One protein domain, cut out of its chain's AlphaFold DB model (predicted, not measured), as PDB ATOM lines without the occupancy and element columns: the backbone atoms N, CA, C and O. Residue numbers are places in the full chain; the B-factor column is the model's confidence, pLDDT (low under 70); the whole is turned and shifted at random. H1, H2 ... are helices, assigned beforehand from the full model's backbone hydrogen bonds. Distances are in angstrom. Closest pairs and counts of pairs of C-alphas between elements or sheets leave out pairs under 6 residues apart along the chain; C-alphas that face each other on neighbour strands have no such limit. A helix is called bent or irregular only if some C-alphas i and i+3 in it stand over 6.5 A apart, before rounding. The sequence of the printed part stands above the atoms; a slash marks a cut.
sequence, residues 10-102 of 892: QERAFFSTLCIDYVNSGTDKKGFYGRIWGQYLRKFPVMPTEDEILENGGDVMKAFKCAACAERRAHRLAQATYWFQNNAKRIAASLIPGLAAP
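What this domain is: This is residues 10 to 102 of the 892 residues of an uncharacterized protein of Punctularia strigosozonata (strain HHB-11173) (UniProt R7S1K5). One long helix, H6, makes most of the length of a rod-like, loosely built domain, with H1, H2 and H3 gathered along one side of it, from its middle to its second half. H4 and H5 form a small head near its first end, reached from H3 by the short link of residues 44 to 49, and H6 kinks near residue 87, before a tail of residues 96 to 102 at the other end. The printed part has 93 residues with six named helices, in the order H1, H2, H3, H4, H5, H6, and no named strand, and the class is all helix. The whole is loose, with a radius of gyration of the C-alphas of 16.4 A, and the C-alphas span 56 by 25 by 17 A.

Where its parts are: Find C-alpha 67 at (41.017, 96.388, 94.981); from there H6, residues 67 to 95, runs 39.0 A to C-alpha 95 at (59.120, 96.342, 60.447). Look at its residues 86 to 89: H6 is irregular there, with C-alphas 86 and 89 7.3 A apart, and it has a kink of 52 degrees near residue 87. Now go back to C-alpha 10 at (46.143, 104.020, 69.487), where H1, residues 10 to 17, begins its 11.2 A. H2 takes residues 19 to 24 and H3 residues 29 to 43, the latter 20.7 A long. H3 is neither bent nor irregular, but only just: C-alphas 35 and 38 are 6.1 A apart. Further on come H4, residues 50 to 55, and H5, residues 60 to 63, 8.6 A and 4.8 A long.

How they stand to each other: Start on H6 and look at its residues 84 to 95, the part that touches H2. There the closest C-alphas, those of Cys 19 and Ala 88, are 4.5 A apart, and the two helices stand about perpendicular at 75 degrees. H1 touches H6 at residues 84 to 92 alone, with the C-alphas of Ser 16 and Ile 91 closest at 6.6 A, at a steep tilt of 48 degrees, the same way. H3 is close to H6 but not clearly touching it, the closest C-alphas being those of Trp 37 and Leu 77 at 7.1 A. H2 and H3 form a helical hairpin, at a shallow tilt of 25 degrees, opposite ways. They only just touch, with 3 pairs of C-alphas within 8 A, and the closest are those of Tyr 22 and Phe 32 at 6.7 A. H1 and H2 meet only through their link, and H1 and H3 are near each other. Among the helix pairs that touch and have a tilt, the packing is mostly crossed, but only just: 1 of 3 is shallow. At the first end of H6, find H4 and H5, which touch, with the C-alphas of Ile 53 and Ala 63 closest at 5.1 A. H5 is close to H6 but not clearly touching it, with the C-alphas of Ala 63 and Cys 69 closest at 7.2 A. H4 is likewise close but not clearly touching, its Glu 52 and Cys 69 C-alphas being closest at 7.9 A. H3 and H4 are apart. In H1, H2 and H4 every O i to N i+4 pair is within hydrogen-bond range, in H3 8 of 11 and in H6 23 of 25, while H5 is too short for such a pair.

The domain as a whole: The two C-alphas farthest apart, those of Gly 57 and Pro 102, are 56.2 A from each other. The printed part has no cut, and no link is long: H3 to H4 is short and the others are tight. The mean pLDDT of the printed part is 83.5, and residues 97 to 102 are under 70.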
ATOM      1  N   GLN A  10      45.031 103.311  68.843       90.19
ATOM      2  CA  GLN A  10      46.143 104.020  69.487       90.19
ATOM      3  C   GLN A  10      46.988 103.107  70.398       90.19
ATOM      4  O   GLN A  10      48.217 103.201  70.410       90.19
ATOM      5  N   GLU A  11      46.350 102.181  71.126       90.25
ATOM      6  CA  GLU A  11      47.045 101.178  71.946       90.25
ATOM      7  C   GLU A  11      47.805 100.175  71.071       90.25
ATOM      8  O   GLU A  11      48.954  99.844  71.357       90.25
ATOM      9  N   ARG A  12      47.195  99.719  69.966       88.88
ATOM     10  CA  ARG A  12      47.853  98.836  68.990       88.88
ATOM     11  C   ARG A  12      49.046  99.515  68.321       88.88
ATOM     12  O   ARG A  12      50.070  98.857  68.154       88.88
ATOM     13  N   ALA A  13      48.954 100.800  67.983       89.94
ATOM     14  CA  ALA A  13      50.070 101.582  67.454       89.94
ATOM     15  C   ALA A  13      51.213 101.689  68.482       89.94
ATOM     16  O   ALA A  13      52.360 101.384  68.159       89.94
ATOM     17  N   PHE A  14      50.892 102.010  69.743       92.88
ATOM     18  CA  PHE A  14      51.866 102.056  70.840       92.88
ATOM     19  C   PHE A  14      52.536 100.699  71.115       92.88
ATOM     20  O   PHE A  14      53.749 100.637  71.292       92.88
ATOM     21  N   PHE A  15      51.793  99.590  71.108       93.88
ATOM     22  CA  PHE A  15      52.416  98.270  71.236       93.88
ATOM     23  C   PHE A  15      53.229  97.879  69.993       93.88
ATOM     24  O   PHE A  15      54.182  97.111  70.113       93.88
ATOM     25  N   SER A  16      52.879  98.398  68.810       90.19
ATOM     26  CA  SER A  16      53.542  98.056  67.547       90.19
ATOM     27  C   SER A  16      54.973  98.583  67.462       90.19
ATOM     28  O   SER A  16      55.847  97.828  67.041       90.19
ATOM     29  N   THR A  17      55.240  99.810  67.923       92.19
ATOM     30  CA  THR A  17      56.613 100.355  67.992       92.19
ATOM     31  C   THR A  17      57.500  99.517  68.920       92.19
ATOM     32  O   THR A  17      58.632  99.183  68.580       92.19
ATOM     33  N   LEU A  18      56.943  99.068  70.047       93.12
ATOM     34  CA  LEU A  18      57.625  98.261  71.063       93.12
ATOM     35  C   LEU A  18      57.788  96.774  70.686       93.12
ATOM     36  O   LEU A  18      58.376  95.997  71.445       93.12
ATOM     37  N   CYS A  19      57.289  96.339  69.523       90.62
ATOM     38  CA  CYS A  19      57.412  94.946  69.085       90.62
ATOM     39  C   CYS A  19      58.865  94.518  68.851       90.62
ATOM     40  O   CYS A  19      59.203  93.362  69.110       90.62
ATOM     41  N   ILE A  20      59.713  95.432  68.372       88.06
ATOM     42  CA  ILE A  20      61.130  95.170  68.092       88.06
ATOM     43  C   ILE A  20      61.878  94.910  69.408       88.06
ATOM     44  O   ILE A  20      62.508  93.863  69.556       88.06
ATOM     45  N   ASP A  21      61.694  95.765  70.415       89.25
ATOM     46  CA  ASP A  21      62.250  95.577  71.763       89.25
ATOM     47  C   ASP A  21      61.722  94.306  72.446       89.25
ATOM     48  O   ASP A  21      62.462  93.586  73.130       89.25
ATOM     49  N   TYR A  22      60.451  93.959  72.217       91.31
ATOM     50  CA  TYR A  22      59.905  92.687  72.680       91.31
ATOM     51  C   TYR A  22      60.554  91.474  71.990       91.31
ATOM     52  O   TYR A  22      60.660  90.408  72.600       91.31
ATOM     53  N   VAL A  23      61.024  91.580  70.745       86.44
ATOM     54  CA  VAL A  23      61.826  90.512  70.127       86.44
ATOM     55  C   VAL A  23      63.241  90.511  70.714       86.44
ATOM     56  O   VAL A  23      63.651  89.494  71.282       86.44
ATOM     57  N   ASN A  24      63.927  91.655  70.670       86.50
ATOM     58  CA  ASN A  24      65.335  91.824  71.045       86.50
ATOM     59  C   ASN A  24      65.632  91.467  72.508       86.50
ATOM     60  O   ASN A  24      66.676  90.892  72.800       86.50
ATOM     61  N   SER A  25      64.682  91.684  73.423       85.19
ATOM     62  CA  SER A  25      64.778  91.266  74.835       85.19
ATOM     63  C   SER A  25      64.931  89.748  75.057       85.19
ATOM     64  O   SER A  25      65.069  89.305  76.193       85.19
ATOM     65  N   GLY A  26      64.883  88.913  74.009       83.62
ATOM     66  CA  GLY A  26      65.317  87.512  74.069       83.62
ATOM     67  C   GLY A  26      64.611  86.694  75.156       83.62
ATOM     68  O   GLY A  26      63.391  86.510  75.097       83.62
ATOM     69  N   THR A  27      65.376  86.212  76.136       78.50
ATOM     70  CA  THR A  27      64.891  85.497  77.327       78.50
ATOM     71  C   THR A  27      64.430  86.414  78.463       78.50
ATOM     72  O   THR A  27      63.550  86.003  79.222       78.50
ATOM     73  N   ASP A  28      64.948  87.642  78.582       84.31
ATOM     74  CA  ASP A  28      64.517  88.585  79.620       84.31
ATOM     75  C   ASP A  28      63.226  89.315  79.232       84.31
ATOM     76  O   ASP A  28      63.193  90.488  78.853       84.31
ATOM     77  N   LYS A  29      62.106  88.609  79.374       85.75
ATOM     78  CA  LYS A  29      60.792  89.252  79.284       85.75
ATOM     79  C   LYS A  29      60.407  90.005  80.558       85.75
ATOM     80  O   LYS A  29      59.464  90.786  80.496       85.75
ATOM     81  N   LYS A  30      61.111  89.833  81.686       83.81
ATOM     82  CA  LYS A  30      60.766  90.534  82.932       83.81
ATOM     83  C   LYS A  30      61.248  91.990  82.894       83.81
ATOM     84  O   LYS A  30      60.433  92.877  83.130       83.81
ATOM     85  N   GLY A  31      62.495  92.248  82.494       84.69
ATOM     86  CA  GLY A  31      63.028  93.603  82.294       84.69
ATOM     87  C   GLY A  31      62.402  94.360  81.114       84.69
ATOM     88  O   GLY A  31      62.361  95.593  81.120       84.69
ATOM     89  N   PHE A  32      61.842  93.652  80.122       91.38
ATOM     90  CA  PHE A  32      60.950  94.269  79.131       91.38
ATOM     91  C   PHE A  32      59.622  94.709  79.767       91.38
ATOM     92  O   PHE A  32      59.291  95.893  79.724       91.38
ATOM     93  N   TYR A  33      58.866  93.781  80.377       90.25
ATOM     94  CA  TYR A  33      57.531  94.099  80.893       90.25
ATOM     95  C   TYR A  33      57.578  95.156  82.006       90.25
ATOM     96  O   TYR A  33      56.770  96.075  81.967       90.25
ATOM     97  N   GLY A  34      58.546  95.100  82.931       85.69
ATOM     98  CA  GLY A  34      58.674  96.088  84.010       85.69
ATOM     99  C   GLY A  34      58.774  97.534  83.504       85.69
ATOM    100  O   GLY A  34      58.028  98.394  83.964       85.69
ATOM    101  N   ARG A  35      59.625  97.788  82.497       86.81
ATOM    102  CA  ARG A  35      59.804  99.129  81.910       86.81
ATOM    103  C   ARG A  35      58.582  99.593  81.116       86.81
ATOM    104  O   ARG A  35      58.128 100.722  81.282       86.81
ATOM    105  N   ILE A  36      58.038  98.727  80.261       90.19
ATOM    106  CA  ILE A  36      56.928  99.101  79.372       90.19
ATOM    107  C   ILE A  36      55.601  99.239  80.129       90.19
ATOM    108  O   ILE A  36      54.743 100.012  79.711       90.19
ATOM    109  N   TRP A  37      55.405  98.531  81.245       89.25
ATOM    110  CA  TRP A  37      54.108  98.513  81.927       89.25
ATOM    111  C   TRP A  37      53.802  99.860  82.598       89.25
ATOM    112  O   TRP A  37      52.671 100.335  82.504       89.25
ATOM    113  N   GLY A  38      54.813 100.527  83.170       85.12
ATOM    114  CA  GLY A  38      54.685 101.905  83.654       85.12
ATOM    115  C   GLY A  38      54.402 102.905  82.522       85.12
ATOM    116  O   GLY A  38      53.519 103.747  82.655       85.12
ATOM    117  N   GLN A  39      55.078 102.773  81.373       88.31
ATOM    118  CA  GLN A  39      54.833 103.625  80.197       88.31
ATOM    119  C   GLN A  39      53.420 103.444  79.619       88.31
ATOM    120  O   GLN A  39      52.770 104.427  79.268       88.31
ATOM    121  N   TYR A  40      52.928 102.203  79.547       90.94
ATOM    122  CA  TYR A  40      51.571 101.907  79.093       90.94
ATOM    123  C   TYR A  40      50.522 102.527  80.023       90.94
ATOM    124  O   TYR A  40      49.645 103.226  79.531       90.94
ATOM    125  N   LEU A  41      50.640 102.349  81.346       87.81
ATOM    126  CA  LEU A  41      49.690 102.933  82.303       87.81
ATOM    127  C   LEU A  41      49.750 104.468  82.355       87.81
ATOM    128  O   LEU A  41      48.708 105.095  82.514       87.81
ATOM    129  N   ARG A  42      50.932 105.081  82.170       86.12
ATOM    130  CA  ARG A  42      51.068 106.546  82.030       86.12
ATOM    131  C   ARG A  42      50.364 107.084  80.774       86.12
ATOM    132  O   ARG A  42      49.857 108.197  80.811       86.12
ATOM    133  N   LYS A  43      50.335 106.323  79.670       87.94
ATOM    134  CA  LYS A  43      49.723 106.749  78.393       87.94
ATOM    135  C   LYS A  43      48.247 106.355  78.243       87.94
ATOM    136  O   LYS A  43      47.500 107.050  77.562       87.94
ATOM    137  N   PHE A  44      47.838 105.250  78.860       89.50
ATOM    138  CA  PHE A  44      46.484 104.699  78.816       89.50
ATOM    139  C   PHE A  44      46.040 104.332  80.246       89.50
ATOM    140  O   PHE A  44      46.028 103.148  80.609       89.50
ATOM    141  N   PRO A  45      45.731 105.332  81.095       86.06
ATOM    142  CA  PRO A  45      45.320 105.090  82.470       86.06
ATOM    143  C   PRO A  45      43.966 104.370  82.517       86.06
ATOM    144  O   PRO A  45      42.997 104.781  81.883       86.06
ATOM    145  N   VAL A  46      43.888 103.297  83.305       86.88
ATOM    146  CA  VAL A  46      42.610 102.664  83.659       86.88
ATOM    147  C   VAL A  46      42.083 103.386  84.893       86.88
ATOM    148  O   VAL A  46      42.541 103.111  86.003       86.88
ATOM    149  N   MET A  47      41.175 104.334  84.677       85.94
ATOM    150  CA  MET A  47      40.593 105.157  85.738       85.94
ATOM    151  C   MET A  47      39.752 104.314  86.726       85.94
ATOM    152  O   MET A  47      39.252 103.234  86.364       85.94
ATOM    153  N   PRO A  48      39.570 104.787  87.972       86.88
ATOM    154  CA  PRO A  48      38.496 104.309  88.835       86.88
ATOM    155  C   PRO A  48      37.124 104.679  88.238       86.88
ATOM    156  O   PRO A  48      37.053 105.576  87.396       86.88
ATOM    157  N   THR A  49      36.051 103.998  88.643       88.75
ATOM    158  CA  THR A  49      34.683 104.460  88.335       88.75
ATOM    159  C   THR A  49      34.273 105.598  89.269       88.75
ATOM    160  O   THR A  49      34.914 105.832  90.295       88.75
ATOM    161  N   GLU A  50      33.212 106.321  88.918       84.06
ATOM    162  CA  GLU A  50      32.684 107.405  89.756       84.06
ATOM    163  C   GLU A  50      32.216 106.866  91.118       84.06
ATOM    164  O   GLU A  50      32.529 107.465  92.145       84.06
ATOM    165  N   ASP A  51      31.621 105.669  91.149       84.19
ATOM    166  CA  ASP A  51      31.254 104.957  92.382       84.19
ATOM    167  C   ASP A  51      32.482 104.682  93.265       84.19
ATOM    168  O   ASP A  51      32.489 105.038  94.438       84.19
ATOM    169  N   GLU A  52      33.571 104.147  92.695       84.19
ATOM    170  CA  GLU A  52      34.822 103.902  93.431       84.19
ATOM    171  C   GLU A  52      35.448 105.200  93.968       84.19
ATOM    172  O   GLU A  52      36.136 105.177  94.990       84.19
ATOM    173  N   ILE A  53      35.238 106.337  93.294       85.62
ATOM    174  CA  ILE A  53      35.692 107.658  93.754       85.62
ATOM    175  C   ILE A  53      34.819 108.144  94.916       85.62
ATOM    176  O   ILE A  53      35.360 108.620  95.916       85.62
ATOM    177  N   LEU A  54      33.497 107.974  94.831       83.31
ATOM    178  CA  LEU A  54      32.546 108.324  95.890       83.31
ATOM    179  C   LEU A  54      32.751 107.465  97.150       83.31
ATOM    180  O   LEU A  54      32.894 108.020  98.240       83.31
ATOM    181  N   GLU A  55      32.886 106.143  97.007       84.50
ATOM    182  CA  GLU A  55      33.221 105.197  98.089       84.50
ATOM    183  C   GLU A  55      34.527 105.563  98.813       84.50
ATOM    184  O   GLU A  55      34.661 105.367 100.020       84.50
ATOM    185  N   ASN A  56      35.498 106.129  98.089       84.06
ATOM    186  CA  ASN A  56      36.780 106.571  98.640       84.06
ATOM    187  C   ASN A  56      36.777 108.049  99.095       84.06
ATOM    188  O   ASN A  56      37.840 108.626  99.356       84.06
ATOM    189  N   GLY A  57      35.595 108.663  99.231       81.38
ATOM    190  CA  GLY A  57      35.411 110.015  99.765       81.38
ATOM    191  C   GLY A  57      35.857 111.128  98.815       81.38
ATOM    192  O   GLY A  57      36.415 112.127  99.263       81.38
ATOM    193  N   GLY A  58      35.693 110.931  97.505       78.75
ATOM    194  CA  GLY A  58      36.150 111.848  96.452       78.75
ATOM    195  C   GLY A  58      37.649 111.751  96.134       78.75
ATOM    196  O   GLY A  58      38.121 112.369  95.180       78.75
ATOM    197  N   ASP A  59      38.420 110.973  96.898       82.94
ATOM    198  CA  ASP A  59      39.866 110.856  96.716       82.94
ATOM    199  C   ASP A  59      40.206 109.852  95.606       82.94
ATOM    200  O   ASP A  59      40.326 108.642  95.821       82.94
ATOM    201  N   VAL A  60      40.430 110.386  94.404       79.50
ATOM    202  CA  VAL A  60      40.841 109.633  93.209       79.50
ATOM    203  C   VAL A  60      42.101 108.782  93.454       79.50
ATOM    204  O   VAL A  60      42.217 107.685  92.909       79.50
ATOM    205  N   MET A  61      43.035 109.220  94.310       78.69
ATOM    206  CA  MET A  61      44.270 108.482  94.616       78.69
ATOM    207  C   MET A  61      44.064 107.349  95.631       78.69
ATOM    208  O   MET A  61      44.856 106.398  95.643       78.69
ATOM    209  N   LYS A  62      43.005 107.399  96.450       80.69
ATOM    210  CA  LYS A  62      42.506 106.234  97.201       80.69
ATOM    211  C   LYS A  62      41.701 105.299  96.295       80.69
ATOM    212  O   LYS A  62      41.974 104.103  96.298       80.69
ATOM    213  N   ALA A  63      40.831 105.828  95.434       80.88
ATOM    214  CA  ALA A  63      40.063 105.041  94.465       80.88
ATOM    215  C   ALA A  63      40.968 104.231  93.514       80.88
ATOM    216  O   ALA A  63      40.743 103.041  93.296       80.88
ATOM    217  N   PHE A  64      42.087 104.804  93.049       80.00
ATOM    218  CA  PHE A  64      43.119 104.054  92.319       80.00
ATOM    219  C   PHE A  64      43.696 102.876  93.125       80.00
ATOM    220  O   PHE A  64      44.081 101.868  92.532       80.00
ATOM    221  N   LYS A  65      43.767 102.963  94.457       81.50
ATOM    222  CA  LYS A  65      44.260 101.892  95.344       81.50
ATOM    223  C   LYS A  65      43.172 100.887  95.748       81.50
ATOM    224  O   LYS A  65      43.515  99.863  96.337       81.50
ATOM    225  N   CYS A  66      41.902 101.131  95.408       83.94
ATOM    226  CA  CYS A  66      40.818 100.172  95.609       83.94
ATOM    227  C   CYS A  66      41.106  98.851  94.872       83.94
ATOM    228  O   CYS A  66      41.638  98.838  93.754       83.94
ATOM    229  N   ALA A  67      40.741  97.726  95.496       79.25
ATOM    230  CA  ALA A  67      41.017  96.388  94.981       79.25
ATOM    231  C   ALA A  67      40.400  96.150  93.589       79.25
ATOM    232  O   ALA A  67      41.057  95.564  92.730       79.25
ATOM    233  N   ALA A  68      39.188  96.652  93.337       79.31
ATOM    234  CA  ALA A  68      38.512  96.519  92.047       79.31
ATOM    235  C   ALA A  68      39.257  97.265  90.920       79.31
ATOM    236  O   ALA A  68      39.593  96.664  89.892       79.31
ATOM    237  N   CYS A  69      39.626  98.532  91.134       82.25
ATOM    238  CA  CYS A  69      40.444  99.307  90.196       82.25
ATOM    239  C   CYS A  69      41.829  98.660  89.956       82.25
ATOM    240  O   CYS A  69      42.296  98.564  88.814       82.25
ATOM    241  N   ALA A  70      42.467  98.137  91.011       81.19
ATOM    242  CA  ALA A  70      43.729  97.400  90.923       81.19
ATOM    243  C   ALA A  70      43.602  96.087  90.120       81.19
ATOM    244  O   ALA A  70      44.457  95.797  89.274       81.19
ATOM    245  N   GLU A  71      42.524  95.313  90.300       83.00
ATOM    246  CA  GLU A  71      42.251  94.124  89.483       83.00
ATOM    247  C   GLU A  71      41.970  94.486  88.016       83.00
ATOM    248  O   GLU A  71      42.496  93.810  87.124       83.00
ATOM    249  N   ARG A  72      41.238  95.579  87.728       85.44
ATOM    250  CA  ARG A  72      41.042  96.066  86.346       85.44
ATOM    251  C   ARG A  72      42.375  96.438  85.685       85.44
ATOM    252  O   ARG A  72      42.634  95.972  84.569       85.44
ATOM    253  N   ARG A  73      43.264  97.173  86.374       85.50
ATOM    254  CA  ARG A  73      44.639  97.446  85.892       85.50
ATOM    255  C   ARG A  73      45.407  96.152  85.625       85.50
ATOM    256  O   ARG A  73      45.923  95.954  84.525       85.50
ATOM    257  N   ALA A  74      45.449  95.237  86.591       83.19
ATOM    258  CA  ALA A  74      46.196  93.987  86.468       83.19
ATOM    259  C   ALA A  74      45.653  93.070  85.350       83.19
ATOM    260  O   ALA A  74      46.423  92.391  84.663       83.19
ATOM    261  N   HIS A  75      44.337  93.078  85.113       84.50
ATOM    262  CA  HIS A  75      43.714  92.394  83.983       84.50
ATOM    263  C   HIS A  75      44.115  93.027  82.643       84.50
ATOM    264  O   HIS A  75      44.508  92.297  81.730       84.50
ATOM    265  N   ARG A  76      44.110  94.365  82.533       87.19
ATOM    266  CA  ARG A  76      44.541  95.085  81.322       87.19
ATOM    267  C   ARG A  76      46.006  94.807  80.977       87.19
ATOM    268  O   ARG A  76      46.322  94.461  79.839       87.19
ATOM    269  N   LEU A  77      46.888  94.833  81.978       89.19
ATOM    270  CA  LEU A  77      48.296  94.450  81.834       89.19
ATOM    271  C   LEU A  77      48.459  92.992  81.367       89.19
ATOM    272  O   LEU A  77      49.277  92.710  80.492       89.19
ATOM    273  N   ALA A  78      47.657  92.057  81.885       86.12
ATOM    274  CA  ALA A  78      47.685  90.660  81.444       86.12
ATOM    275  C   ALA A  78      47.179  90.479  79.995       86.12
ATOM    276  O   ALA A  78      47.729  89.659  79.251       86.12
ATOM    277  N   GLN A  79      46.182  91.260  79.563       88.00
ATOM    278  CA  GLN A  79      45.758  91.320  78.159       88.00
ATOM    279  C   GLN A  79      46.901  91.834  77.263       88.00
ATOM    280  O   GLN A  79      47.153  91.252  76.206       88.00
ATOM    281  N   ALA A  80      47.645  92.858  77.700       88.56
ATOM    282  CA  ALA A  80      48.789  93.396  76.959       88.56
ATOM    283  C   ALA A  80      49.937  92.370  76.872       88.56
ATOM    284  O   ALA A  80      50.468  92.127  75.787       88.56
ATOM    285  N   THR A  81      50.255  91.669  77.972       89.31
ATOM    286  CA  THR A  81      51.211  90.541  77.986       89.31
ATOM    287  C   THR A  81      50.862  89.515  76.902       89.31
ATOM    288  O   THR A  81      51.733  89.107  76.130       89.31
ATOM    289  N   TYR A  82      49.587  89.122  76.821       87.69
ATOM    290  CA  TYR A  82      49.093  88.166  75.829       87.69
ATOM    291  C   TYR A  82      49.141  88.724  74.396       87.69
ATOM    292  O   TYR A  82      49.482  87.991  73.464       87.69
ATOM    293  N   TRP A  83      48.865  90.018  74.201       92.06
ATOM    294  CA  TRP A  83      48.971  90.661  72.890       92.06
ATOM    295  C   TRP A  83      50.404  90.609  72.350       92.06
ATOM    296  O   TRP A  83      50.600  90.122  71.232       92.06
ATOM    297  N   PHE A  84      51.406  91.005  73.147       90.12
ATOM    298  CA  PHE A  84      52.821  90.954  72.743       90.12
ATOM    299  C   PHE A  84      53.271  89.522  72.422       90.12
ATOM    300  O   PHE A  84      53.929  89.293  71.407       90.12
ATOM    301  N   GLN A  85      52.874  88.537  73.236       87.56
ATOM    302  CA  GLN A  85      53.249  87.132  73.028       87.56
ATOM    303  C   GLN A  85      52.796  86.568  71.674       87.56
ATOM    304  O   GLN A  85      53.528  85.773  71.084       87.56
ATOM    305  N   ASN A  86      51.632  86.996  71.177       85.38
ATOM    306  CA  ASN A  86      51.064  86.509  69.919       85.38
ATOM    307  C   ASN A  86      51.409  87.391  68.706       85.38
ATOM    308  O   ASN A  86      51.614  86.866  67.612       85.38
ATOM    309  N   ASN A  87      51.487  88.716  68.869       85.44
ATOM    310  CA  ASN A  87      51.610  89.647  67.742       85.44
ATOM    311  C   ASN A  87      53.034  90.137  67.482       85.44
ATOM    312  O   ASN A  87      53.414  90.299  66.323       85.44
ATOM    313  N   ALA A  88      53.840  90.364  68.520       87.06
ATOM    314  CA  ALA A  88      55.028  91.200  68.365       87.06
ATOM    315  C   ALA A  88      56.121  90.583  67.482       87.06
ATOM    316  O   ALA A  88      56.768  91.297  66.725       87.06
ATOM    317  N   LYS A  89      56.261  89.249  67.469       80.56
ATOM    318  CA  LYS A  89      57.161  88.562  66.524       80.56
ATOM    319  C   LYS A  89      56.753  88.742  65.060       80.56
ATOM    320  O   LYS A  89      57.623  88.793  64.203       80.56
ATOM    321  N   ARG A  90      55.448  88.835  64.775       81.62
ATOM    322  CA  ARG A  90      54.914  89.079  63.425       81.62
ATOM    323  C   ARG A  90      55.113  90.539  63.016       81.62
ATOM    324  O   ARG A  90      55.534  90.791  61.899       81.62
ATOM    325  N   ILE A  91      54.855  91.473  63.930       84.56
ATOM    326  CA  ILE A  91      54.941  92.915  63.656       84.56
ATOM    327  C   ILE A  91      56.403  93.371  63.530       84.56
ATOM    328  O   ILE A  91      56.742  94.071  62.581       84.56
ATOM    329  N   ALA A  92      57.307  92.902  64.396       83.56
ATOM    330  CA  ALA A  92      58.742  93.165  64.247       83.56
ATOM    331  C   ALA A  92      59.310  92.586  62.935       83.56
ATOM    332  O   ALA A  92      60.137  93.224  62.293       83.56
ATOM    333  N   ALA A  93      58.822  91.417  62.500       76.44
ATOM    334  CA  ALA A  93      59.198  90.801  61.226       76.44
ATOM    335  C   ALA A  93      58.732  91.595  59.989       76.44
ATOM    336  O   ALA A  93      59.389  91.518  58.955       76.44
ATOM    337  N   SER A  94      57.634  92.357  60.079       78.00
ATOM    338  CA  SER A  94      57.210  93.294  59.024       78.00
ATOM    339  C   SER A  94      57.905  94.660  59.094       78.00
ATOM    340  O   SER A  94      57.967  95.343  58.080       78.00
ATOM    341  N   LEU A  95      58.423  95.060  60.262       78.50
ATOM    342  CA  LEU A  95      59.120  96.342  60.447       78.50
ATOM    343  C   LEU A  95      60.618  96.275  60.109       78.50
ATOM    344  O   LEU A  95      61.176  97.272  59.666       78.50
ATOM    345  N   ILE A  96      61.274  95.125  60.308       75.19
ATOM    346  CA  ILE A  96      62.695  94.932  59.975       75.19
ATOM    347  C   ILE A  96      62.873  93.656  59.133       75.19
ATOM    348  O   ILE A  96      62.868  92.545  59.684       75.19
ATOM    349  N   PRO A  97      63.090  93.786  57.809       57.69
ATOM    350  CA  PRO A  97      63.502  92.676  56.958       57.69
ATOM    351  C   PRO A  97      64.761  91.994  57.516       57.69
ATOM    352  O   PRO A  97      65.759  92.644  57.806       57.69
ATOM    353  N   GLY A  98      64.705  90.673  57.699       60.97
ATOM    354  CA  GLY A  98      65.800  89.879  58.277       60.97
ATOM    355  C   GLY A  98      65.747  89.675  59.798       60.97
ATOM    356  O   GLY A  98      66.307  88.694  60.278       60.97
ATOM    357  N   LEU A  99      65.006  90.493  60.566       57.56
ATOM    358  CA  LEU A  99      64.750  90.207  61.994       57.56
ATOM    359  C   LEU A  99      63.712  89.084  62.183       57.56
ATOM    360  O   LEU A  99      63.596  88.469  63.246       57.56
ATOM    361  N   ALA A 100      62.963  88.791  61.120       47.41
ATOM    362  CA  ALA A 100      62.204  87.566  60.992       47.41
ATOM    363  C   ALA A 100      63.157  86.360  61.031       47.41
ATOM    364  O   ALA A 100      63.806  86.036  60.037       47.41
ATOM    365  N   ALA A 101      63.155  85.611  62.142       47.28
ATOM    366  CA  ALA A 101      63.465  84.187  62.046       47.28
ATOM    367  C   ALA A 101      62.570  83.631  60.924       47.28
ATOM    368  O   ALA A 101      61.351  83.839  61.014       47.28
ATOM    369  N   PRO A 102      63.131  83.006  59.867       46.47
ATOM    370  CA  PRO A 102      62.363  82.663  58.678       46.47
ATOM    371  C   PRO A 102      61.139  81.875  59.114       46.47
ATOM    372  O   PRO A 102      61.256  81.025  60.009       46.47
TER     373      PRO A 102